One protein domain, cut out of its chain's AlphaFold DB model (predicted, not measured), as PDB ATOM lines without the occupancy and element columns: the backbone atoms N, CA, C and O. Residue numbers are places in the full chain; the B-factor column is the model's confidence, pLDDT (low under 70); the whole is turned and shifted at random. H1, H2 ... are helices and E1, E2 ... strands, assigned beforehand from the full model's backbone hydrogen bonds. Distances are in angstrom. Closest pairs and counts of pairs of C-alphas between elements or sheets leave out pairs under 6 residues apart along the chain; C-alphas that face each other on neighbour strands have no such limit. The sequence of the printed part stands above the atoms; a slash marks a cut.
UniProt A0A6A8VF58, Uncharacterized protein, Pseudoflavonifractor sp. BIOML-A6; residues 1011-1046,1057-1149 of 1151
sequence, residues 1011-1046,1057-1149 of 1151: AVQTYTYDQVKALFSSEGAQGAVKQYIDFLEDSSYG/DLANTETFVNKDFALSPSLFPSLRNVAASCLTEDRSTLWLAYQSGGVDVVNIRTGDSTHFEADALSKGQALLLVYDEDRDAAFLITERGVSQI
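AT A GLANCE: This is residues 1011 to 1046 and 1057 to 1149 of the 1151 residues of an uncharacterized protein of Pseudoflavonifractor sp. BIOML-A6 (UniProt A0A6A8VF58). Two four-strand sheets stand partly face to face as a loose sandwich, closest where E2 and E3 come near E6, and the short helix H1 and the longer H2 cover the other face of the sheet E1 E8 E7 E6. The printed part has 129 residues, with the order E1 H1 H2 E2 E3 E4 E5 E6 E7 E8 along the chain; both sheets, E1 E8 E7 E6 and E2 E3 E4 E5, are antiparallel. The class is mixed, with under half of the residues in named elements. The whole is compact, with a radius of gyration of the C-alphas of 14.1 A, and spans 44 by 38 by 30 A.

IN THESE COORDINATES: Find C-alpha 1012 at (146.380, 74.089, 149.527), where E1 begins, residues 1012 to 1015. Its sheet goes on with E8, residues 1145 to 1149, E7, 1137 to 1142, 16.1 A long, and E6, 1126 to 1132, 17.6 A; E8 ends at C-alpha 1149 at (144.677, 70.527, 147.210). H1 is residues 1017 to 1023, and H2, 1028 to 1040, runs 18.9 A from C-alpha 1028 at (147.892, 64.921, 132.517). The other sheet has E2, 1082 to 1087, E3, 1093 to 1098, 16.6 A long, E4, 1103 to 1107, and E5, 1113 to 1116.

HOW THE PARTS SIT: Start in the meander E6 E7 E8, each strand the antiparallel neighbour of the one before: N 1139 and O 1130 are 2.7 A apart, N 1147 and O 1140 2.8 A. E1 is an edge strand beside E8, with N 1015 and O 1146 at 2.8 A. H2 is on this sheet at a height of 9.7 A, over E7 and E6 and along the strands; its closest C-alpha pair with E6 is Ala 1029 and Asp 1132, 5.3 A. H1, on the same face, is at a height of 8.3 A over E1, slantwise to it at 40 degrees on the local plane: helices on one face of a sheet, two layers. H1 and H2 form a helical hairpin and only just touch, with 3 pairs of C-alphas within 8 A, Lys 1021 and Lys 1034 closest at 6.0 A; H2 does so with residues 1034 to 1037 alone. In both helices every O i to N i+4 pair is within hydrogen-bond range. Across the sandwich, two sheets face to face, the closest C-alphas of E2 and E6 are Ala 1084 and Leu 1128, 5.4 A. In the meander E2 E3 E4 E5, look at N 1097 and O 1084, 2.9 A, N 1096 and O 1104, 2.8 A, and N 1116 and O 1103, 2.8 A. E1 and E2 are apart.

THE WHOLE: The farthest C-alphas, Ser 1044 and Thr 1110, are 45.9 A apart. Residues 1047 to 1056 are not printed, and C-alphas 1046 and 1057 stand 20.3 A apart across the cut, in the link H2 to E2. Of the links that are printed whole, E5 to E6 is short and the others are tight. Residues 1057 to 1081 hold no named element; pLDDT is under 70 at residue 1011, residues 1042 to 1046 and 1057 to 1080, against a mean of 75.0 for the printed part.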
ATOM      1  N   ALA A1011     148.947  72.412 152.345       65.69
ATOM      2  CA  ALA A1011     147.969  71.448 151.823       65.69
ATOM      3  C   ALA A1011     147.056  72.022 150.722       65.69
ATOM      4  O   ALA A1011     146.522  71.275 149.906       65.69
ATOM      5  N   VAL A1012     146.929  73.354 150.666       77.62
ATOM      6  CA  VAL A1012     146.380  74.089 149.527       77.62
ATOM      7  C   VAL A1012     147.424  75.056 148.954       77.62
ATOM      8  O   VAL A1012     147.854  75.993 149.626       77.62
ATOM      9  N   GLN A1013     147.744  74.923 147.665       85.62
ATOM     10  CA  GLN A1013     148.423  75.964 146.881       85.62
ATOM     11  C   GLN A1013     147.420  76.668 145.963       85.62
ATOM     12  O   GLN A1013     146.554  76.021 145.380       85.62
ATOM     13  N   THR A1014     147.523  77.992 145.806       88.94
ATOM     14  CA  THR A1014     146.617  78.769 144.938       88.94
ATOM     15  C   THR A1014     147.356  79.460 143.795       88.94
ATOM     16  O   THR A1014     148.456  79.980 143.966       88.94
ATOM     17  N   TYR A1015     146.724  79.475 142.621       87.75
ATOM     18  CA  TYR A1015     147.266  80.021 141.380       87.75
ATOM     19  C   TYR A1015     146.229  80.902 140.674       87.75
ATOM     20  O   TYR A1015     145.044  80.567 140.606       87.75
ATOM     21  N   THR A1016     146.669  82.008 140.077       90.88
ATOM     22  CA  THR A1016     145.879  82.739 139.079       90.88
ATOM     23  C   THR A1016     145.859  81.984 137.748       90.88
ATOM     24  O   THR A1016     146.713  81.137 137.482       90.88
ATOM     25  N   TYR A1017     144.916  82.315 136.864       88.25
ATOM     26  CA  TYR A1017     144.858  81.731 135.519       88.25
ATOM     27  C   TYR A1017     146.153  81.950 134.716       88.25
ATOM     28  O   TYR A1017     146.666  81.001 134.124       88.25
ATOM     29  N   ASP A1018     146.753  83.146 134.785       86.62
ATOM     30  CA  ASP A1018     148.065  83.431 134.182       86.62
ATOM     31  C   ASP A1018     149.173  82.512 134.731       86.62
ATOM     32  O   ASP A1018     149.991  81.991 133.968       86.62
ATOM     33  N   GLN A1019     149.193  82.279 136.051       83.75
ATOM     34  CA  GLN A1019     150.158  81.376 136.688       83.75
ATOM     35  C   GLN A1019     149.953  79.929 136.238       83.75
ATOM     36  O   GLN A1019     150.932  79.266 135.905       83.75
ATOM     37  N   VAL A1020     148.710  79.449 136.144       89.12
ATOM     38  CA  VAL A1020     148.425  78.105 135.619       89.12
ATOM     39  C   VAL A1020     148.918  77.976 134.177       89.12
ATOM     40  O   VAL A1020     149.651  77.039 133.863       89.12
ATOM     41  N   LYS A1021     148.609  78.943 133.300       86.38
ATOM     42  CA  LYS A1021     149.071  78.940 131.899       86.38
ATOM     43  C   LYS A1021     150.598  78.924 131.784       86.38
ATOM     44  O   LYS A1021     151.131  78.218 130.923       86.38
ATOM     45  N   ALA A1022     151.301  79.625 132.670       86.50
ATOM     46  CA  ALA A1022     152.760  79.647 132.708       86.50
ATOM     47  C   ALA A1022     153.394  78.367 133.292       86.50
ATOM     48  O   ALA A1022     154.383  77.891 132.738       86.50
ATOM     49  N   LEU A1023     152.853  77.825 134.389       80.81
ATOM     50  CA  LEU A1023     153.553  76.860 135.252       80.81
ATOM     51  C   LEU A1023     153.121  75.399 135.075       80.81
ATOM     52  O   LEU A1023     153.947  74.508 135.236       80.81
ATOM     53  N   PHE A1024     151.849  75.132 134.768       87.44
ATOM     54  CA  PHE A1024     151.334  73.757 134.729       87.44
ATOM     55  C   PHE A1024     151.872  72.985 133.508       87.44
ATOM     56  O   PHE A1024     152.182  73.577 132.469       87.44
ATOM     57  N   SER A1025     151.938  71.656 133.589       89.75
ATOM     58  CA  SER A1025     152.167  70.814 132.410       89.75
ATOM     59  C   SER A1025     151.040  70.985 131.381       89.75
ATOM     60  O   SER A1025     149.906  71.312 131.728       89.75
ATOM     61  N   SER A1026     151.342  70.751 130.103       87.25
ATOM     62  CA  SER A1026     150.334  70.654 129.033       87.25
ATOM     63  C   SER A1026     149.751  69.237 128.894       87.25
ATOM     64  O   SER A1026     148.926  68.998 128.016       87.25
ATOM     65  N   GLU A1027     150.186  68.304 129.745       81.19
ATOM     66  CA  GLU A1027     149.784  66.894 129.782       81.19
ATOM     67  C   GLU A1027     149.196  66.537 131.164       81.19
ATOM     68  O   GLU A1027     149.327  67.305 132.122       81.19
ATOM     69  N   GLY A1028     148.527  65.383 131.273       80.62
ATOM     70  CA  GLY A1028     147.892  64.921 132.517       80.62
ATOM     71  C   GLY A1028     146.748  65.816 133.015       80.62
ATOM     72  O   GLY A1028     146.164  66.594 132.249       80.62
ATOM     73  N   ALA A1029     146.433  65.726 134.312       82.38
ATOM     74  CA  ALA A1029     145.402  66.547 134.953       82.38
ATOM     75  C   ALA A1029     145.694  68.052 134.816       82.38
ATOM     76  O   ALA A1029     144.812  68.832 134.455       82.38
ATOM     77  N   GLN A1030     146.956  68.453 134.997       84.44
ATOM     78  CA  GLN A1030     147.415  69.830 134.797       84.44
ATOM     79  C   GLN A1030     147.136  70.362 133.376       84.44
ATOM     80  O   GLN A1030     146.679  71.499 133.221       84.44
ATOM     81  N   GLY A1031     147.322  69.530 132.344       80.00
ATOM     82  CA  GLY A1031     146.967  69.861 130.963       80.00
ATOM     83  C   GLY A1031     145.460  70.057 130.760       80.00
ATOM     84  O   GLY A1031     145.046  70.982 130.056       80.00
ATOM     85  N   ALA A1032     144.627  69.248 131.424       80.12
ATOM     86  CA  ALA A1032     143.173  69.407 131.405       80.12
ATOM     87  C   ALA A1032     142.721  70.710 132.098       80.12
ATOM     88  O   ALA A1032     141.865  71.419 131.567       80.12
ATOM     89  N   VAL A1033     143.343  71.073 133.228       83.94
ATOM     90  CA  VAL A1033     143.112  72.359 133.911       83.94
ATOM     91  C   VAL A1033     143.474  73.531 132.989       83.94
ATOM     92  O   VAL A1033     142.651  74.426 132.795       83.94
ATOM     93  N   LYS A1034     144.653  73.507 132.347       84.25
ATOM     94  CA  LYS A1034     145.051  74.524 131.353       84.25
ATOM     95  C   LYS A1034     144.027  74.667 130.228       84.25
ATOM     96  O   LYS A1034     143.590  75.778 129.942       84.25
ATOM     97  N   GLN A1035     143.615  73.547 129.630       79.31
ATOM     98  CA  GLN A1035     142.641  73.535 128.538       79.31
ATOM     99  C   GLN A1035     141.292  74.141 128.958       79.31
ATOM    100  O   GLN A1035     140.660  74.840 128.164       79.31
ATOM    101  N   TYR A1036     140.852  73.898 130.195       78.06
ATOM    102  CA  TYR A1036     139.614  74.470 130.720       78.06
ATOM    103  C   TYR A1036     139.720  75.987 130.949       78.06
ATOM    104  O   TYR A1036     138.787  76.720 130.631       78.06
ATOM    105  N   ILE A1037     140.868  76.493 131.409       81.19
ATOM    106  CA  ILE A1037     141.095  77.941 131.553       81.19
ATOM    107  C   ILE A1037     141.206  78.634 130.185       81.19
ATOM    108  O   ILE A1037     140.650  79.714 129.995       81.19
ATOM    109  N   ASP A1038     141.883  78.026 129.206       76.88
ATOM    110  CA  ASP A1038     141.909  78.534 127.825       76.88
ATOM    111  C   ASP A1038     140.500  78.626 127.219       76.88
ATOM    112  O   ASP A1038     140.204  79.576 126.497       76.88
ATOM    113  N   PHE A1039     139.614  77.689 127.565       74.19
ATOM    114  CA  PHE A1039     138.199  77.726 127.204       74.19
ATOM    115  C   PHE A1039     137.427  78.856 127.914       74.19
ATOM    116  O   PHE A1039     136.680  79.575 127.254       74.19
ATOM    117  N   LEU A1040     137.624  79.060 129.224       70.38
ATOM    118  CA  LEU A1040     136.962  80.137 129.979       70.38
ATOM    119  C   LEU A1040     137.368  81.548 129.516       70.38
ATOM    120  O   LEU A1040     136.594  82.492 129.670       70.38
ATOM    121  N   GLU A1041     138.566  81.698 128.949       72.00
ATOM    122  CA  GLU A1041     139.066  82.967 128.401       72.00
ATOM    123  C   GLU A1041     138.783  83.157 126.897       72.00
ATOM    124  O   GLU A1041     139.042  84.238 126.354       72.00
ATOM    125  N   ASP A1042     138.230  82.157 126.200       66.19
ATOM    126  CA  ASP A1042     137.896  82.286 124.781       66.19
ATOM    127  C   ASP A1042     136.711  83.249 124.590       66.19
ATOM    128  O   ASP A1042     135.541  82.917 124.777       66.19
ATOM    129  N   SER A1043     137.018  84.466 124.139       53.00
ATOM    130  CA  SER A1043     136.026  85.507 123.829       53.00
ATOM    131  C   SER A1043     134.981  85.129 122.759       53.00
ATOM    132  O   SER A1043     133.971  85.825 122.632       53.00
ATOM    133  N   SER A1044     135.191  84.053 121.989       55.16
ATOM    134  CA  SER A1044     134.178  83.489 121.087       55.16
ATOM    135  C   SER A1044     133.132  82.636 121.820       55.16
ATOM    136  O   SER A1044     132.034  82.439 121.298       55.16
ATOM    137  N   TYR A1045     133.424  82.222 123.057       50.00
ATOM    138  CA  TYR A1045     132.576  81.425 123.944       50.00
ATOM    139  C   TYR A1045     131.772  82.281 124.951       50.00
ATOM    140  O   TYR A1045     131.526  81.905 126.096       50.00
ATOM    141  N   GLY A1046     131.331  83.469 124.530       42.94
ATOM    142  CA  GLY A1046     130.594  84.405 125.383       42.94
ATOM    143  C   GLY A1046     129.091  84.118 125.489       42.94
ATOM    144  O   GLY A1046     128.354  84.499 124.584       42.94
ATOM    145  N   ASP A1057     114.764  73.471 130.647       42.03
ATOM    146  CA  ASP A1057     114.716  73.772 132.086       42.03
ATOM    147  C   ASP A1057     115.480  72.695 132.882       42.03
ATOM    148  O   ASP A1057     114.903  71.767 133.452       42.03
ATOM    149  N   LEU A1058     116.812  72.763 132.815       43.38
ATOM    150  CA  LEU A1058     117.751  71.860 133.475       43.38
ATOM    151  C   LEU A1058     118.854  72.697 134.131       43.38
ATOM    152  O   LEU A1058     119.704  73.252 133.445       43.38
ATOM    153  N   ALA A1059     118.867  72.753 135.464       43.72
ATOM    154  CA  ALA A1059     119.705  73.675 136.242       43.72
ATOM    155  C   ALA A1059     121.237  73.518 136.079       43.72
ATOM    156  O   ALA A1059     121.977  74.342 136.605       43.72
ATOM    157  N   ASN A1060     121.712  72.481 135.376       42.06
ATOM    158  CA  ASN A1060     123.111  72.033 135.387       42.06
ATOM    159  C   ASN A1060     123.740  71.905 133.977       42.06
ATOM    160  O   ASN A1060     124.700  71.158 133.804       42.06
ATOM    161  N   THR A1061     123.213  72.577 132.944       39.03
ATOM    162  CA  THR A1061     123.676  72.421 131.540       39.03
ATOM    163  C   THR A1061     125.068  72.990 131.214       39.03
ATOM    164  O   THR A1061     125.464  72.960 130.053       39.03
ATOM    165  N   GLU A1062     125.816  73.506 132.193       46.00
ATOM    166  CA  GLU A1062     127.122  74.161 131.980       46.00
ATOM    167  C   GLU A1062     128.344  73.239 132.175       46.00
ATOM    168  O   GLU A1062     129.467  73.640 131.875       46.00
ATOM    169  N   THR A1063     128.164  71.984 132.610       45.84
ATOM    170  CA  THR A1063     129.283  71.026 132.722       45.84
ATOM    171  C   THR A1063     129.642  70.418 131.362       45.84
ATOM    172  O   THR A1063     128.943  69.551 130.836       45.84
ATOM    173  N   PHE A1064     130.754  70.878 130.781       47.25
ATOM    174  CA  PHE A1064     131.275  70.374 129.510       47.25
ATOM    175  C   PHE A1064     132.007  69.034 129.673       47.25
ATOM    176  O   PHE A1064     132.786  68.837 130.602       47.25
ATOM    177  N   VAL A1065     131.803  68.140 128.706       43.62
ATOM    178  CA  VAL A1065     132.599  66.924 128.506       43.62
ATOM    179  C   VAL A1065     133.519  67.181 127.311       43.62
ATOM    180  O   VAL A1065     133.056  67.720 126.307       43.62
ATOM    181  N   ASN A1066     134.802  66.802 127.380       41.78
ATOM    182  CA  ASN A1066     135.731  67.049 126.269       41.78
ATOM    183  C   ASN A1066     135.296  66.371 124.949       41.78
ATOM    184  O   ASN A1066     134.458  65.468 124.926       41.78
ATOM    185  N   LYS A1067     135.919  66.779 123.833       36.09
ATOM    186  CA  LYS A1067     135.582  66.297 122.479       36.09
ATOM    187  C   LYS A1067     135.651  64.770 122.288       36.09
ATOM    188  O   LYS A1067     135.091  64.269 121.317       36.09
ATOM    189  N   ASP A1068     136.352  64.060 123.173       44.03
ATOM    190  CA  ASP A1068     136.571  62.610 123.122       44.03
ATOM    191  C   ASP A1068     135.713  61.849 124.155       44.03
ATOM    192  O   ASP A1068     135.865  60.642 124.310       44.03
ATOM    193  N   PHE A1069     134.793  62.542 124.840       42.59
ATOM    194  CA  PHE A1069     133.902  62.010 125.879       42.59
ATOM    195  C   PHE A1069     134.600  61.419 127.124       42.59
ATOM    196  O   PHE A1069     133.993  60.642 127.857       42.59
ATOM    197  N   ALA A1070     135.854  61.801 127.390       46.69
ATOM    198  CA  ALA A1070     136.686  61.182 128.430       46.69
ATOM    199  C   ALA A1070     136.596  61.840 129.823       46.69
ATOM    200  O   ALA A1070     136.982  61.227 130.813       46.69
ATOM    201  N   LEU A1071     136.100  63.079 129.918       46.34
ATOM    202  CA  LEU A1071     135.955  63.788 131.195       46.34
ATOM    203  C   LEU A1071     134.632  63.406 131.874       46.34
ATOM    204  O   LEU A1071     133.560  63.831 131.442       46.34
ATOM    205  N   SER A1072     134.713  62.594 132.928       45.44
ATOM    206  CA  SER A1072     133.562  62.177 133.736       45.44
ATOM    207  C   SER A1072     132.847  63.395 134.342       45.44
ATOM    208  O   SER A1072     133.462  64.114 135.129       45.44
ATOM    209  N   PRO A1073     131.563  63.653 134.023       47.78
ATOM    210  CA  PRO A1073     130.817  64.730 134.665       47.78
ATOM    211  C   PRO A1073     130.553  64.410 136.144       47.78
ATOM    212  O   PRO A1073     130.492  63.241 136.531       47.78
ATOM    213  N   SER A1074     130.333  65.459 136.946       46.31
ATOM    214  CA  SER A1074     129.979  65.366 138.372       46.31
ATOM    215  C   SER A1074     128.914  64.289 138.620       46.31
ATOM    216  O   SER A1074     127.805  64.357 138.081       46.31
ATOM    217  N   LEU A1075     129.248  63.301 139.457       49.16
ATOM    218  CA  LEU A1075     128.401  62.135 139.750       49.16
ATOM    219  C   LEU A1075     127.108  62.497 140.495       49.16
ATOM    220  O   LEU A1075     126.166  61.701 140.518       49.16
ATOM    221  N   PHE A1076     127.036  63.701 141.071       48.47
ATOM    222  CA  PHE A1076     125.947  64.121 141.950       48.47
ATOM    223  C   PHE A1076     125.253  65.438 141.544       48.47
ATOM    224  O   PHE A1076     125.195  66.366 142.352       48.47
ATOM    225  N   PRO A1077     124.584  65.519 140.372       41.81
ATOM    226  CA  PRO A1077     123.766  66.684 139.999       41.81
ATOM    227  C   PRO A1077     122.544  66.919 140.917       41.81
ATOM    228  O   PRO A1077     121.786  67.864 140.711       41.81
ATOM    229  N   SER A1078     122.303  66.018 141.879       46.50
ATOM    230  CA  SER A1078     121.144  65.982 142.777       46.50
ATOM    231  C   SER A1078     121.452  66.285 144.249       46.50
ATOM    232  O   SER A1078     120.515  66.347 145.048       46.50
ATOM    233  N   LEU A1079     122.723  66.447 144.639       55.78
ATOM    234  CA  LEU A1079     123.075  66.874 145.998       55.78
ATOM    235  C   LEU A1079     122.944  68.398 146.099       55.78
ATOM    236  O   LEU A1079     123.524  69.143 145.313       55.78
ATOM    237  N   ARG A1080     122.151  68.879 147.063       59.16
ATOM    238  CA  ARG A1080     121.991  70.323 147.285       59.16
ATOM    239  C   ARG A1080     123.325  70.925 147.730       59.16
ATOM    240  O   ARG A1080     123.997  70.338 148.567       59.16
ATOM    241  N   ASN A1081     123.630  72.122 147.229       74.00
ATOM    242  CA  ASN A1081     124.841  72.902 147.513       74.00
ATOM    243  C   ASN A1081     126.160  72.376 146.911       74.00
ATOM    244  O   ASN A1081     127.149  73.090 147.004       74.00
ATOM    245  N   VAL A1082     126.212  71.208 146.256       79.00
ATOM    246  CA  VAL A1082     127.426  70.752 145.544       79.00
ATOM    247  C   VAL A1082     127.505  71.427 144.168       79.00
ATOM    248  O   VAL A1082     126.527  71.442 143.422       79.00
ATOM    249  N   ALA A1083     128.661  72.005 143.843       76.12
ATOM    250  CA  ALA A1083     128.959  72.666 142.573       76.12
ATOM    251  C   ALA A1083     129.763  71.761 141.622       76.12
ATOM    252  O   ALA A1083     129.421  71.642 140.449       76.12
ATOM    253  N   ALA A1084     130.784  71.075 142.142       80.38
ATOM    254  CA  ALA A1084     131.595  70.110 141.401       80.38
ATOM    255  C   ALA A1084     131.925  68.894 142.281       80.38
ATOM    256  O   ALA A1084     131.890  68.979 143.507       80.38
ATOM    257  N   SER A1085     132.233  67.757 141.659       81.75
ATOM    258  CA  SER A1085     132.705  66.559 142.361       81.75
ATOM    259  C   SER A1085     133.589  65.708 141.455       81.75
ATOM    260  O   SER A1085     133.337  65.644 140.250       81.75
ATOM    261  N   CYS A1086     134.578  65.032 142.035       80.38
ATOM    262  CA  CYS A1086     135.330  63.961 141.384       80.38
ATOM    263  C   CYS A1086     135.501  62.770 142.342       80.38
ATOM    264  O   CYS A1086     135.293  62.883 143.547       80.38
ATOM    265  N   LEU A1087     135.804  61.603 141.782       79.50
ATOM    266  CA  LEU A1087     135.975  60.333 142.484       79.50
ATOM    267  C   LEU A1087     137.248  59.696 141.925       79.50
ATOM    268  O   LEU A1087     137.389  59.672 140.701       79.50
ATOM    269  N   THR A1088     138.126  59.203 142.797       79.94
ATOM    270  CA  THR A1088     139.371  58.513 142.412       79.94
ATOM    271  C   THR A1088     139.093  57.285 141.539       79.94
ATOM    272  O   THR A1088     138.009  56.687 141.617       79.94
ATOM    273  N   GLU A1089     140.047  56.879 140.696       79.44
ATOM    274  CA  GLU A1089     139.865  55.754 139.764       79.44
ATOM    275  C   GLU A1089     139.532  54.442 140.502       79.44
ATOM    276  O   GLU A1089     138.637  53.690 140.088       79.44
ATOM    277  N   ASP A1090     140.174  54.210 141.650       80.75
ATOM    278  CA  ASP A1090     139.945  53.059 142.534       80.75
ATOM    279  C   ASP A1090     138.598  53.111 143.298       80.75
ATOM    280  O   ASP A1090     138.142  52.105 143.858       80.75
ATOM    281  N   ARG A1091     137.941  54.281 143.280       80.38
ATOM    282  CA  ARG A1091     136.686  54.624 143.962       80.38
ATOM    283  C   ARG A1091     136.739  54.558 145.489       80.38
ATOM    284  O   ARG A1091     135.705  54.304 146.114       80.38
ATOM    285  N   SER A1092     137.904  54.768 146.097       83.56
ATOM    286  CA  SER A1092     138.027  54.927 147.549       83.56
ATOM    287  C   SER A1092     137.647  56.324 148.031       83.56
ATOM    288  O   SER A1092     136.994  56.405 149.067       83.56
ATOM    289  N   THR A1093     137.961  57.391 147.286       84.12
ATOM    290  CA  THR A1093     137.888  58.769 147.804       84.12
ATOM    291  C   THR A1093     137.037  59.692 146.926       84.12
ATOM    292  O   THR A1093     137.254  59.834 145.722       84.12
ATOM    293  N   LEU A1094     136.037  60.331 147.541       86.69
ATOM    294  CA  LEU A1094     135.098  61.262 146.913       86.69
ATOM    295  C   LEU A1094     135.423  62.707 147.298       86.69
ATOM    296  O   LEU A1094     135.399  63.050 148.475       86.69
ATOM    297  N   TRP A1095     135.613  63.562 146.300       89.19
ATOM    298  CA  TRP A1095     135.821  65.000 146.462       89.19
ATOM    299  C   TRP A1095     134.543  65.772 146.114       89.19
ATOM    300  O   TRP A1095     133.925  65.525 145.073       89.19
ATOM    301  N   LEU A1096     134.151  66.733 146.954       87.75
ATOM    302  CA  LEU A1096     132.932  67.540 146.815       87.75
ATOM    303  C   LEU A1096     133.250  69.028 147.001       87.75
ATOM    304  O   LEU A1096     133.549  69.454 148.107       87.75
ATOM    305  N   ALA A1097     133.126  69.840 145.949       87.12
ATOM    306  CA  ALA A1097     133.240  71.298 146.040       87.12
ATOM    307  C   ALA A1097     131.858  71.951 146.129       87.12
ATOM    308  O   ALA A1097     130.958  71.616 145.351       87.12
ATOM    309  N   TYR A1098     131.687  72.921 147.027       86.31
ATOM    310  CA  TYR A1098     130.384  73.523 147.320       86.31
ATOM    311  C   TYR A1098     130.144  74.878 146.633       86.31
ATOM    312  O   TYR A1098     131.062  75.660 146.393       86.31
ATOM    313  N   GLN A1099     128.876  75.196 146.350       79.00
ATOM    314  CA  GLN A1099     128.440  76.474 145.761       79.00
ATOM    315  C   GLN A1099     128.737  77.675 146.672       79.00
ATOM    316  O   GLN A1099     128.961  78.780 146.188       79.00
ATOM    317  N   SER A1100     128.765  77.451 147.987       77.12
ATOM    318  CA  SER A1100     129.171  78.421 149.011       77.12
ATOM    319  C   SER A1100     130.690  78.623 149.123       77.12
ATOM    320  O   SER A1100     131.120  79.460 149.912       77.12
ATOM    321  N   GLY A1101     131.490  77.866 148.364       79.31
ATOM    322  CA  GLY A1101     132.911  77.653 148.631       79.31
ATOM    323  C   GLY A1101     133.142  76.525 149.644       79.31
ATOM    324  O   GLY A1101     132.211  76.102 150.335       79.31
ATOM    325  N   GLY A1102     134.389  76.054 149.709       86.81
ATOM    326  CA  GLY A1102     134.818  74.905 150.513       86.81
ATOM    327  C   GLY A1102     134.840  73.589 149.725       86.81
ATOM    328  O   GLY A1102     134.126  73.450 148.722       86.81
ATOM    329  N   VAL A1103     135.662  72.636 150.172       91.06
ATOM    330  CA  VAL A1103     135.789  71.285 149.595       91.06
ATOM    331  C   VAL A1103     135.802  70.232 150.703       91.06
ATOM    332  O   VAL A1103     136.575  70.365 151.642       91.06
ATOM    333  N   ASP A1104     135.002  69.175 150.563       89.88
ATOM    334  CA  ASP A1104     135.138  67.952 151.366       89.88
ATOM    335  C   ASP A1104     135.864  66.861 150.579       89.88
ATOM    336  O   ASP A1104     135.614  66.671 149.384       89.88
ATOM    337  N   VAL A1105     136.683  66.093 151.289       90.69
ATOM    338  CA  VAL A1105     137.281  64.828 150.850       90.69
ATOM    339  C   VAL A1105     136.710  63.735 151.736       90.69
ATOM    340  O   VAL A1105     136.739  63.883 152.952       90.69
ATOM    341  N   VAL A1106     136.157  62.667 151.162       84.06
ATOM    342  CA  VAL A1106     135.483  61.598 151.915       84.06
ATOM    343  C   VAL A1106     135.995  60.235 151.473       84.06
ATOM    344  O   VAL A1106     135.768  59.826 150.331       84.06
ATOM    345  N   ASN A1107     136.611  59.490 152.388       86.06
ATOM    346  CA  ASN A1107     136.943  58.089 152.161       86.06
ATOM    347  C   ASN A1107     135.659  57.250 152.262       86.06
ATOM    348  O   ASN A1107     135.072  57.076 153.327       86.06
ATOM    349  N   ILE A1108     135.203  56.709 151.135       80.19
ATOM    350  CA  ILE A1108     133.952  55.950 151.010       80.19
ATOM    351  C   ILE A1108     134.011  54.621 151.785       80.19
ATOM    352  O   ILE A1108     132.967  54.067 152.139       80.19
ATOM    353  N   ARG A1109     135.210  54.078 152.039       72.12
ATOM    354  CA  ARG A1109     135.391  52.775 152.700       72.12
ATOM    355  C   ARG A1109     135.333  52.882 154.220       72.12
ATOM    356  O   ARG A1109     134.729  52.013 154.844       72.12
ATOM    357  N   THR A1110     135.961  53.905 154.795       76.75
ATOM    358  CA  THR A1110     136.020  54.117 156.253       76.75
ATOM    359  C   THR A1110     134.920  55.057 156.745       76.75
ATOM    360  O   THR A1110     134.373  54.848 157.827       76.75
ATOM    361  N   GLY A1111     134.524  56.029 155.918       73.88
ATOM    362  CA  GLY A1111     133.606  57.111 156.272       73.88
ATOM    363  C   GLY A1111     134.300  58.376 156.786       73.88
ATOM    364  O   GLY A1111     133.599  59.327 157.126       73.88
ATOM    365  N   ASP A1112     135.636  58.394 156.834       76.62
ATOM    366  CA  ASP A1112     136.418  59.553 157.275       76.62
ATOM    367  C   ASP A1112     136.298  60.710 156.278       76.62
ATOM    368  O   ASP A1112     136.150  60.491 155.069       76.62
ATOM    369  N   SER A1113     136.371  61.947 156.778       82.88
ATOM    370  CA  SER A1113     136.237  63.141 155.943       82.88
ATOM    371  C   SER A1113     137.108  64.316 156.387       82.88
ATOM    372  O   SER A1113     137.061  64.698 157.558       82.88
ATOM    373  N   THR A1114     137.779  64.952 155.429       85.56
ATOM    374  CA  THR A1114     138.586  66.171 155.611       85.56
ATOM    375  C   THR A1114     137.875  67.359 154.963       85.56
ATOM    376  O   THR A1114     137.444  67.261 153.814       85.56
ATOM    377  N   HIS A1115     137.756  68.482 155.682       89.25
ATOM    378  CA  HIS A1115     137.145  69.716 155.176       89.25
ATOM    379  C   HIS A1115     138.198  70.794 154.906       89.25
ATOM    380  O   HIS A1115     138.982  71.142 155.787       89.25
ATOM    381  N   PHE A1116     138.156  71.382 153.713       86.62
ATOM    382  CA  PHE A1116     138.944  72.545 153.323       86.62
ATOM    383  C   PHE A1116     138.043  73.776 153.256       86.62
ATOM    384  O   PHE A1116     137.195  73.898 152.367       86.62
ATOM    385  N   GLU A1117     138.258  74.704 154.186       86.31
ATOM    386  CA  GLU A1117     137.487  75.940 154.301       86.31
ATOM    387  C   GLU A1117     137.593  76.825 153.053       86.31
ATOM    388  O   GLU A1117     138.654  76.977 152.437       86.31
ATOM    389  N   ALA A1118     136.492  77.509 152.725       83.31
ATOM    390  CA  ALA A1118     136.419  78.433 151.587       83.31
ATOM    391  C   ALA A1118     137.465  79.562 151.657       83.31
ATOM    392  O   ALA A1118     137.796  80.173 150.633       83.31
ATOM    393  N   ASP A1119     137.985  79.858 152.856       81.75
ATOM    394  CA  ASP A1119     138.960  80.921 153.025       81.75
ATOM    395  C   ASP A1119     140.401  80.566 152.631       81.75
ATOM    396  O   ASP A1119     141.108  81.461 152.157       81.75
ATOM    397  N   ALA A1120     140.772  79.282 152.682       78.06
ATOM    398  CA  ALA A1120     142.063  78.759 152.216       78.06
ATOM    399  C   ALA A1120     142.126  78.552 150.686       78.06
ATOM    400  O   ALA A1120     143.205  78.426 150.108       78.06
ATOM    401  N   LEU A1121     140.970  78.520 150.019       87.62
ATOM    402  CA  LEU A1121     140.834  78.191 148.600       87.62
ATOM    403  C   LEU A1121     140.799  79.437 147.692       87.62
ATOM    404  O   LEU A1121     140.555  80.571 148.122       87.62
ATOM    405  N   SER A1122     141.020  79.218 146.391       84.88
ATOM    406  CA  SER A1122     140.866  80.244 145.356       84.88
ATOM    407  C   SER A1122     139.436  80.808 145.364       84.88
ATOM    408  O   SER A1122     138.453  80.083 145.512       84.88
ATOM    409  N   LYS A1123     139.305  82.138 145.284       81.94
ATOM    410  CA  LYS A1123     138.024  82.823 145.529       81.94
ATOM    411  C   LYS A1123     137.111  82.780 144.305       81.94
ATOM    412  O   LYS A1123     137.500  83.236 143.239       81.94
ATOM    413  N   GLY A1124     135.848  82.421 144.493       78.88
ATOM    414  CA  GLY A1124     134.815  82.474 143.453       78.88
ATOM    415  C   GLY A1124     133.881  81.278 143.557       78.88
ATOM    416  O   GLY A1124     134.053  80.438 144.439       78.88
ATOM    417  N   GLN A1125     132.901  81.184 142.661       78.19
ATOM    418  CA  GLN A1125     132.126  79.953 142.545       78.19
ATOM    419  C   GLN A1125     133.025  78.814 142.033       78.19
ATOM    420  O   GLN A1125     133.818  79.013 141.110       78.19
ATOM    421  N   ALA A1126     132.898  77.622 142.622       83.12
ATOM    422  CA  ALA A1126     133.538  76.407 142.124       83.12
ATOM    423  C   ALA A1126     132.949  76.002 140.762       83.12
ATOM    424  O   ALA A1126     131.728  75.900 140.615       83.12
ATOM    425  N   LEU A1127     133.822  75.782 139.777       79.31
ATOM    426  CA  LEU A1127     133.463  75.480 138.387       79.31
ATOM    427  C   LEU A1127     133.753  74.020 138.023       79.31
ATOM    428  O   LEU A1127     132.939  73.369 137.370       79.31
ATOM    429  N   LEU A1128     134.908  73.499 138.449       81.69
ATOM    430  CA  LEU A1128     135.356  72.143 138.135       81.69
ATOM    431  C   LEU A1128     136.322  71.622 139.213       81.69
ATOM    432  O   LEU A1128     137.083  72.393 139.792       81.69
ATOM    433  N   LEU A1129     136.296  70.310 139.446       85.88
ATOM    434  CA  LEU A1129     137.316  69.563 140.184       85.88
ATOM    435  C   LEU A1129     137.986  68.578 139.218       85.88
ATOM    436  O   LEU A1129     137.288  67.881 138.479       85.88
ATOM    437  N   VAL A1130     139.315  68.511 139.232       86.19
ATOM    438  CA  VAL A1130     140.117  67.546 138.462       86.19
ATOM    439  C   VAL A1130     141.101  66.884 139.419       86.19
ATOM    440  O   VAL A1130     141.926  67.582 139.992       86.19
ATOM    441  N   TYR A1131     141.021  65.569 139.605       86.44
ATOM    442  CA  TYR A1131     141.987  64.827 140.423       86.44
ATOM    443  C   TYR A1131     143.165  64.341 139.562       86.44
ATOM    444  O   TYR A1131     142.996  64.080 138.368       86.44
ATOM    445  N   ASP A1132     144.348  64.279 140.165       85.12
ATOM    446  CA  ASP A1132     145.628  63.922 139.557       85.12
ATOM    447  C   ASP A1132     146.212  62.722 140.308       85.12
ATOM    448  O   ASP A1132     146.900  62.884 141.314       85.12
ATOM    449  N   GLU A1133     145.897  61.516 139.827       81.38
ATOM    450  CA  GLU A1133     146.310  60.239 140.434       81.38
ATOM    451  C   GLU A1133     147.848  60.143 140.567       81.38
ATOM    452  O   GLU A1133     148.350  59.598 141.543       81.38
ATOM    453  N   ASP A1134     148.608  60.741 139.635       78.81
ATOM    454  CA  ASP A1134     150.083  60.747 139.647       78.81
ATOM    455  C   ASP A1134     150.684  61.646 140.755       78.81
ATOM    456  O   ASP A1134     151.895  61.614 140.987       78.81
ATOM    457  N   ARG A1135     149.874  62.511 141.386       75.12
ATOM    458  CA  ARG A1135     150.302  63.500 142.399       75.12
ATOM    459  C   ARG A1135     149.533  63.423 143.717       75.12
ATOM    460  O   ARG A1135     149.812  64.235 144.593       75.12
ATOM    461  N   ASP A1136     148.557  62.524 143.810       84.31
ATOM    462  CA  ASP A1136     147.569  62.445 144.892       84.31
ATOM    463  C   ASP A1136     146.987  63.824 145.278       84.31
ATOM    464  O   ASP A1136     147.060  64.293 146.415       84.31
ATOM    465  N   ALA A1137     146.478  64.550 144.273       87.44
ATOM    466  CA  ALA A1137     146.027  65.930 144.453       87.44
ATOM    467  C   ALA A1137     144.805  66.285 143.597       87.44
ATOM    468  O   ALA A1137     144.673  65.863 142.448       87.44
ATOM    469  N   ALA A1138     143.925  67.138 144.122       90.25
ATOM    470  CA  ALA A1138     142.785  67.700 143.410       90.25
ATOM    471  C   ALA A1138     142.999  69.174 143.035       90.25
ATOM    472  O   ALA A1138     143.253  70.032 143.877       90.25
ATOM    473  N   PHE A1139     142.792  69.500 141.762       91.81
ATOM    474  CA  PHE A1139     142.699  70.866 141.266       91.81
ATOM    475  C   PHE A1139     141.243  71.350 141.292       91.81
ATOM    476  O   PHE A1139     140.427  70.953 140.455       91.81
ATOM    477  N   LEU A1140     140.924  72.246 142.224       92.81
ATOM    478  CA  LEU A1140     139.682  73.017 142.241       92.81
ATOM    479  C   LEU A1140     139.842  74.269 141.375       92.81
ATOM    480  O   LEU A1140     140.619  75.159 141.711       92.81
ATOM    481  N   ILE A1141     139.055  74.381 140.310       89.50
ATOM    482  CA  ILE A1141     138.970  75.585 139.478       89.50
ATOM    483  C   ILE A1141     137.779  76.430 139.939       89.50
ATOM    484  O   ILE A1141     136.651  75.936 140.021       89.50
ATOM    485  N   THR A1142     138.020  77.714 140.199       87.38
ATOM    486  CA  THR A1142     137.007  78.717 140.556       87.38
ATOM    487  C   THR A1142     137.059  79.903 139.599       87.38
ATOM    488  O   THR A1142     138.054  80.100 138.910       87.38
ATOM    489  N   GLU A1143     136.025  80.749 139.586       81.69
ATOM    490  CA  GLU A1143     135.939  81.938 138.714       81.69
ATOM    491  C   GLU A1143     137.153  82.895 138.737       81.69
ATOM    492  O   GLU A1143     137.245  83.764 137.867       81.69
ATOM    493  N   ARG A1144     138.048  82.819 139.736       80.44
ATOM    494  CA  ARG A1144     139.206  83.728 139.869       80.44
ATOM    495  C   ARG A1144     140.550  83.025 140.063       80.44
ATOM    496  O   ARG A1144     141.538  83.709 140.335       80.44
ATOM    497  N   GLY A1145     140.616  81.701 139.945       87.75
ATOM    498  CA  GLY A1145     141.872  80.970 140.098       87.75
ATOM    499  C   GLY A1145     141.708  79.461 140.213       87.75
ATOM    500  O   GLY A1145     140.633  78.907 139.995       87.75
ATOM    501  N   VAL A1146     142.805  78.798 140.562       92.06
ATOM    502  CA  VAL A1146     142.863  77.359 140.817       92.06
ATOM    503  C   VAL A1146     143.495  77.117 142.181       92.06
ATOM    504  O   VAL A1146     144.489  77.758 142.518       92.06
ATOM    505  N   SER A1147     142.938  76.189 142.949       93.69
ATOM    506  CA  SER A1147     143.583  75.592 144.118       93.69
ATOM    507  C   SER A1147     144.058  74.190 143.765       93.69
ATOM    508  O   SER A1147     143.239  73.385 143.338       93.69
ATOM    509  N   GLN A1148     145.339  73.890 143.961       92.44
ATOM    510  CA  GLN A1148     145.798  72.512 144.129       92.44
ATOM    511  C   GLN A1148     145.631  72.156 145.603       92.44
ATOM    512  O   GLN A1148     146.138  72.880 146.457       92.44
ATOM    513  N   ILE A1149     144.910  71.079 145.880       90.75
ATOM    514  CA  ILE A1149     144.677  70.527 147.210       90.75
ATOM    515  C   ILE A1149     145.336  69.151 147.213       90.75
ATOM    516  O   ILE A1149     144.923  68.297 146.433       90.75
TER     517      ILE A1149